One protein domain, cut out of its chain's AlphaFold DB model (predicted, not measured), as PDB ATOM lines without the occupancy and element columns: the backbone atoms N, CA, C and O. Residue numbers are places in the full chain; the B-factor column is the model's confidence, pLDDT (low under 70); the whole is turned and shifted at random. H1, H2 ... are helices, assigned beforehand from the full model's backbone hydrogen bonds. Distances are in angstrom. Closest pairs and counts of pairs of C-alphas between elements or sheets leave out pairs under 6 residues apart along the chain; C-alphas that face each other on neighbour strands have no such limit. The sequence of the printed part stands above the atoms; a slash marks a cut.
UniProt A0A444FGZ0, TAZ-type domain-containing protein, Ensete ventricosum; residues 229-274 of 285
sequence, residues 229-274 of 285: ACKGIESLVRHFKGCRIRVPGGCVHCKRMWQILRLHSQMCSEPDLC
ATOM      1  N   ALA A 229       3.813 -26.536  19.371       76.88
ATOM      2  CA  ALA A 229       3.414 -27.337  18.216       76.88
ATOM      3  C   ALA A 229       3.656 -26.614  16.875       76.88
ATOM      4  O   ALA A 229       4.133 -27.244  15.932       76.88
ATOM      5  N   CYS A 230       3.431 -25.292  16.804       76.38
ATOM      6  CA  CYS A 230       3.725 -24.489  15.610       76.38
ATOM      7  C   CYS A 230       5.208 -24.575  15.233       76.38
ATOM      8  O   CYS A 230       5.531 -24.845  14.080       76.38
ATOM      9  N   LYS A 231       6.113 -24.409  16.210       77.19
ATOM     10  CA  LYS A 231       7.569 -24.479  15.984       77.19
ATOM     11  C   LYS A 231       7.999 -25.862  15.489       77.19
ATOM     12  O   LYS A 231       8.867 -25.975  14.622       77.19
ATOM     13  N   GLY A 232       7.373 -26.915  16.020       80.94
ATOM     14  CA  GLY A 232       7.588 -28.291  15.572       80.94
ATOM     15  C   GLY A 232       7.188 -28.498  14.110       80.94
ATOM     16  O   GLY A 232       7.980 -29.016  13.322       80.94
ATOM     17  N   ILE A 233       5.994 -28.041  13.728       83.50
ATOM     18  CA  ILE A 233       5.488 -28.153  12.352       83.50
ATOM     19  C   ILE A 233       6.319 -27.294  11.392       83.50
ATOM     20  O   ILE A 233       6.727 -27.780  10.341       83.50
ATOM     21  N   GLU A 234       6.653 -26.059  11.765       80.81
ATOM     22  CA  GLU A 234       7.481 -25.147  10.966       80.81
ATOM     23  C   GLU A 234       8.853 -25.755  10.647       80.81
ATOM     24  O   GLU A 234       9.330 -25.699   9.513       80.81
ATOM     25  N   SER A 235       9.467 -26.411  11.636       81.69
ATOM     26  CA  SER A 235      10.714 -27.154  11.457       81.69
ATOM     27  C   SER A 235      10.562 -28.304  10.455       81.69
ATOM     28  O   SER A 235      11.399 -28.458   9.561       81.69
ATOM     29  N   LEU A 236       9.468 -29.070  10.542       84.56
ATOM     30  CA  LEU A 236       9.190 -30.151   9.595       84.56
ATOM     31  C   LEU A 236       8.947 -29.622   8.172       84.56
ATOM     32  O   LEU A 236       9.495 -30.192   7.230       84.56
ATOM     33  N   VAL A 237       8.197 -28.527   7.998       84.50
ATOM     34  CA  VAL A 237       7.950 -27.898   6.683       84.50
ATOM     35  C   VAL A 237       9.255 -27.378   6.081       84.50
ATOM     36  O   VAL A 237       9.564 -27.668   4.923       84.50
ATOM     37  N   ARG A 238      10.070 -26.672   6.875       82.25
ATOM     38  CA  ARG A 238      11.386 -26.171   6.452       82.25
ATOM     39  C   ARG A 238      12.301 -27.309   6.007       82.25
ATOM     40  O   ARG A 238      12.939 -27.211   4.959       82.25
ATOM     41  N   HIS A 239      12.348 -28.395   6.777       84.25
ATOM     42  CA  HIS A 239      13.111 -29.581   6.409       84.25
ATOM     43  C   HIS A 239      12.588 -30.196   5.104       84.25
ATOM     44  O   HIS A 239      13.372 -30.478   4.203       84.25
ATOM     45  N   PHE A 240      11.272 -30.374   4.975       83.38
ATOM     46  CA  PHE A 240      10.654 -30.997   3.807       83.38
ATOM     47  C   PHE A 240      10.910 -30.208   2.511       83.38
ATOM     48  O   PHE A 240      11.232 -30.812   1.488       83.38
ATOM     49  N   LYS A 241      10.890 -28.864   2.563       82.00
ATOM     50  CA  LYS A 241      11.254 -27.977   1.437       82.00
ATOM     51  C   LYS A 241      12.693 -28.200   0.949       82.00
ATOM     52  O   LYS A 241      12.945 -28.100  -0.248       82.00
ATOM     53  N   GLY A 242      13.631 -28.503   1.848       77.38
ATOM     54  CA  GLY A 242      15.060 -28.644   1.530       77.38
ATOM     55  C   GLY A 242      15.575 -30.081   1.394       77.38
ATOM     56  O   GLY A 242      16.666 -30.294   0.868       77.38
ATOM     57  N   CYS A 243      14.828 -31.082   1.863       79.94
ATOM     58  CA  CYS A 243      15.300 -32.463   1.896       79.94
ATOM     59  C   CYS A 243      15.268 -33.105   0.503       79.94
ATOM     60  O   CYS A 243      14.291 -32.958  -0.233       79.94
ATOM     61  N   ARG A 244      16.326 -33.850   0.162       77.50
ATOM     62  CA  ARG A 244      16.464 -34.571  -1.117       77.50
ATOM     63  C   ARG A 244      15.892 -35.996  -1.083       77.50
ATOM     64  O   ARG A 244      15.752 -36.609  -2.130       77.50
ATOM     65  N   ILE A 245      15.532 -36.516   0.097       76.88
ATOM     66  CA  ILE A 245      15.021 -37.885   0.294       76.88
ATOM     67  C   ILE A 245      13.578 -37.815   0.819       76.88
ATOM     68  O   ILE A 245      13.315 -38.034   2.003       76.88
ATOM     69  N   ARG A 246      12.638 -37.440  -0.060       69.06
ATOM     70  CA  ARG A 246      11.235 -37.147   0.300       69.06
ATOM     71  C   ARG A 246      10.277 -38.341   0.193       69.06
ATOM     72  O   ARG A 246       9.093 -38.135   0.385       69.06
ATOM     73  N   VAL A 247      10.732 -39.549  -0.129       57.16
ATOM     74  CA  VAL A 247       9.863 -40.716  -0.419       57.16
ATOM     75  C   VAL A 247       9.613 -41.608   0.816       57.16
ATOM     76  O   VAL A 247      10.345 -41.475   1.807       57.16
ATOM     77  N   PRO A 248       8.616 -42.522   0.802       52.47
ATOM     78  CA  PRO A 248       8.441 -43.531   1.851       52.47
ATOM     79  C   PRO A 248       9.729 -44.346   2.042       52.47
ATOM     80  O   PRO A 248      10.309 -44.835   1.081       52.47
ATOM     81  N   GLY A 249      10.214 -44.430   3.284       63.28
ATOM     82  CA  GLY A 249      11.562 -44.931   3.606       63.28
ATOM     83  C   GLY A 249      12.604 -43.832   3.870       63.28
ATOM     84  O   GLY A 249      13.659 -44.129   4.421       63.28
ATOM     85  N   GLY A 250      12.280 -42.564   3.591       73.62
ATOM     86  CA  GLY A 250      13.158 -41.405   3.781       73.62
ATOM     87  C   GLY A 250      13.506 -41.055   5.235       73.62
ATOM     88  O   GLY A 250      13.256 -41.808   6.180       73.62
ATOM     89  N   CYS A 251      14.112 -39.882   5.433       87.50
ATOM     90  CA  CYS A 251      14.574 -39.455   6.756       87.50
ATOM     91  C   CYS A 251      13.414 -39.295   7.763       87.50
ATOM     92  O   CYS A 251      12.250 -39.104   7.396       87.50
ATOM     93  N   VAL A 252      13.741 -39.315   9.059       86.94
ATOM     94  CA  VAL A 252      12.755 -39.264  10.155       86.94
ATOM     95  C   VAL A 252      11.846 -38.029  10.110       86.94
ATOM     96  O   VAL A 252      10.660 -38.128  10.416       86.94
ATOM     97  N   HIS A 253      12.362 -36.875   9.680       87.38
ATOM     98  CA  HIS A 253      11.585 -35.636   9.580       87.38
ATOM     99  C   HIS A 253      10.609 -35.660   8.399       87.38
ATOM    100  O   HIS A 253       9.456 -35.266   8.553       87.38
ATOM    101  N   CYS A 254      11.029 -36.181   7.241       85.00
ATOM    102  CA  CYS A 254      10.129 -36.355   6.104       85.00
ATOM    103  C   CYS A 254       9.036 -37.376   6.427       85.00
ATOM    104  O   CYS A 254       7.873 -37.103   6.159       85.00
ATOM    105  N   LYS A 255       9.366 -38.492   7.094       86.38
ATOM    106  CA  LYS A 255       8.370 -39.477   7.556       86.38
ATOM    107  C   LYS A 255       7.277 -38.839   8.421       86.38
ATOM    108  O   LYS A 255       6.099 -39.087   8.186       86.38
ATOM    109  N   ARG A 256       7.652 -37.968   9.366       87.69
ATOM    110  CA  ARG A 256       6.691 -37.217  10.196       87.69
ATOM    111  C   ARG A 256       5.834 -36.251   9.376       87.69
ATOM    112  O   ARG A 256       4.633 -36.180   9.601       87.69
ATOM    113  N   MET A 257       6.417 -35.542   8.407       86.88
ATOM    114  CA  MET A 257       5.650 -34.666   7.507       86.88
ATOM    115  C   MET A 257       4.620 -35.458   6.686       86.88
ATOM    116  O   MET A 257       3.460 -35.069   6.605       86.88
ATOM    117  N   TRP A 258       5.008 -36.614   6.150       85.25
ATOM    118  CA  TRP A 258       4.095 -37.496   5.419       85.25
ATOM    119  C   TRP A 258       2.932 -38.009   6.268       85.25
ATOM    120  O   TRP A 258       1.812 -38.077   5.772       85.25
ATOM    121  N   GLN A 259       3.166 -38.334   7.542       84.94
ATOM    122  CA  GLN A 259       2.088 -38.717   8.461       84.94
ATOM    123  C   GLN A 259       1.051 -37.598   8.609       84.94
ATOM    124  O   GLN A 259      -0.143 -37.878   8.579       84.94
ATOM    125  N   ILE A 260       1.492 -36.339   8.701       85.88
ATOM    126  CA  ILE A 260       0.596 -35.176   8.781       85.88
ATOM    127  C   ILE A 260      -0.234 -35.037   7.497       85.88
ATOM    128  O   ILE A 260      -1.448 -34.860   7.570       85.88
ATOM    129  N   LEU A 261       0.395 -35.157   6.323       84.81
ATOM    130  CA  LEU A 261      -0.299 -35.044   5.033       84.81
ATOM    131  C   LEU A 261      -1.297 -36.192   4.818       84.81
ATOM    132  O   LEU A 261      -2.408 -35.962   4.342       84.81
ATOM    133  N   ARG A 262      -0.952 -37.410   5.255       84.25
ATOM    134  CA  ARG A 262      -1.862 -38.562   5.241       84.25
ATOM    135  C   ARG A 262      -3.055 -38.357   6.176       84.25
ATOM    136  O   ARG A 262      -4.186 -38.579   5.760       84.25
ATOM    137  N   LEU A 263      -2.828 -37.893   7.405       84.38
ATOM    138  CA  LEU A 263      -3.920 -37.568   8.330       84.38
ATOM    139  C   LEU A 263      -4.857 -36.512   7.735       84.38
ATOM    140  O   LEU A 263      -6.071 -36.657   7.815       84.38
ATOM    141  N   HIS A 264      -4.303 -35.482   7.090       87.81
ATOM    142  CA  HIS A 264      -5.110 -34.480   6.404       87.81
ATOM    143  C   HIS A 264      -5.987 -35.101   5.310       87.81
ATOM    144  O   HIS A 264      -7.179 -34.818   5.273       87.81
ATOM    145  N   SER A 265      -5.435 -35.972   4.459       84.81
ATOM    146  CA  SER A 265      -6.215 -36.611   3.392       84.81
ATOM    147  C   SER A 265      -7.408 -37.428   3.903       84.81
ATOM    148  O   SER A 265      -8.468 -37.396   3.297       84.81
ATOM    149  N   GLN A 266      -7.275 -38.083   5.060       83.56
ATOM    150  CA  GLN A 266      -8.348 -38.885   5.663       83.56
ATOM    151  C   GLN A 266      -9.464 -38.040   6.287       83.56
ATOM    152  O   GLN A 266     -10.582 -38.519   6.441       83.56
ATOM    153  N   MET A 267      -9.161 -36.797   6.666       83.00
ATOM    154  CA  MET A 267     -10.112 -35.883   7.307       83.00
ATOM    155  C   MET A 267     -10.618 -34.788   6.358       83.00
ATOM    156  O   MET A 267     -11.410 -33.942   6.771       83.00
ATOM    157  N   CYS A 268     -10.143 -34.748   5.110       86.56
ATOM    158  CA  CYS A 268     -10.511 -33.708   4.156       86.56
ATOM    159  C   CYS A 268     -11.888 -33.997   3.550       86.56
ATOM    160  O   CYS A 268     -12.086 -35.030   2.919       86.56
ATOM    161  N   SER A 269     -12.826 -33.064   3.712       83.94
ATOM    162  CA  SER A 269     -14.180 -33.176   3.150       83.94
ATOM    163  C   SER A 269     -14.278 -32.716   1.691       83.94
ATOM    164  O   SER A 269     -15.255 -33.038   1.026       83.94
ATOM    165  N   GLU A 270     -13.277 -31.983   1.184       84.69
ATOM    166  CA  GLU A 270     -13.271 -31.405  -0.171       84.69
ATOM    167  C   GLU A 270     -11.922 -31.631  -0.893       84.69
ATOM    168  O   GLU A 270     -11.147 -30.686  -1.089       84.69
ATOM    169  N   PRO A 271     -11.602 -32.869  -1.316       81.25
ATOM    170  CA  PRO A 271     -10.312 -33.184  -1.944       81.25
ATOM    171  C   PRO A 271     -10.056 -32.390  -3.237       81.25
ATOM    172  O   PRO A 271      -8.930 -31.957  -3.508       81.25
ATOM    173  N   ASP A 272     -11.113 -32.134  -4.011       78.50
ATOM    174  CA  ASP A 272     -11.036 -31.440  -5.301       78.50
ATOM    175  C   ASP A 272     -10.710 -29.951  -5.164       78.50
ATOM    176  O   ASP A 272     -10.063 -29.374  -6.038       78.50
ATOM    177  N   LEU A 273     -11.067 -29.320  -4.047       81.56
ATOM    178  CA  LEU A 273     -10.745 -27.917  -3.764       81.56
ATOM    179  C   LEU A 273      -9.495 -27.771  -2.882       81.56
ATOM    180  O   LEU A 273      -8.923 -26.682  -2.774       81.56
ATOM    181  N   CYS A 274      -9.020 -28.870  -2.294       80.38
ATOM    182  CA  CYS A 274      -7.895 -28.855  -1.379       80.38
ATOM    183  C   CYS A 274      -6.549 -28.605  -2.083       80.38
ATOM    184  O   CYS A 274      -6.175 -29.276  -3.047       80.38
TER     185      CYS A 274
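AT A GLANCE: This is residues 229 to 274 of the 285 residues of the protein "TAZ-type domain-containing protein" of Ensete ventricosum (UniProt A0A444FGZ0). Two helices meet near their ends as an L: H1 comes in with its last part, a nine-residue loop turns the backbone, and H2 leaves from its first part. The far end of H2 and the tail after it stick out with residues 266 to 273. The printed part has 46 residues with two named helices, H1 then H2, and no named strand; its class is all helix. It is only just loose, close to compact, with a radius of gyration of the C-alphas of 11.7 A and spans of 29 by 24 by 14 A.

IN THESE COORDINATES: H1, residues 229 to 242, is 20.4 A long and begins at C-alpha 229 at (3.414, -27.337, 18.216). H2, residues 252 to 267, is 23.3 A long and ends at C-alpha 267 at (-10.112, -35.883, 7.307).

HOW THE PARTS SIT: H1 touches H2 with residues 236 to 240 alone, and H2 touches H1 with residues 253 to 257 alone. Their closest C-alphas, those of Phe 240 and Cys 254, are 5.9 A apart. They run opposite ways at a steep tilt of 69 degrees, only just short of about perpendicular. In H1 and H2 every O i to N i+4 pair is within hydrogen-bond range.

THE WHOLE: The two C-alphas farthest apart, those of Arg 244 and Ser 269, are 31.0 A apart. The printed part has no cut, and the link from H1 to H2 is short. Residues 246 to 249 have pLDDT under 70.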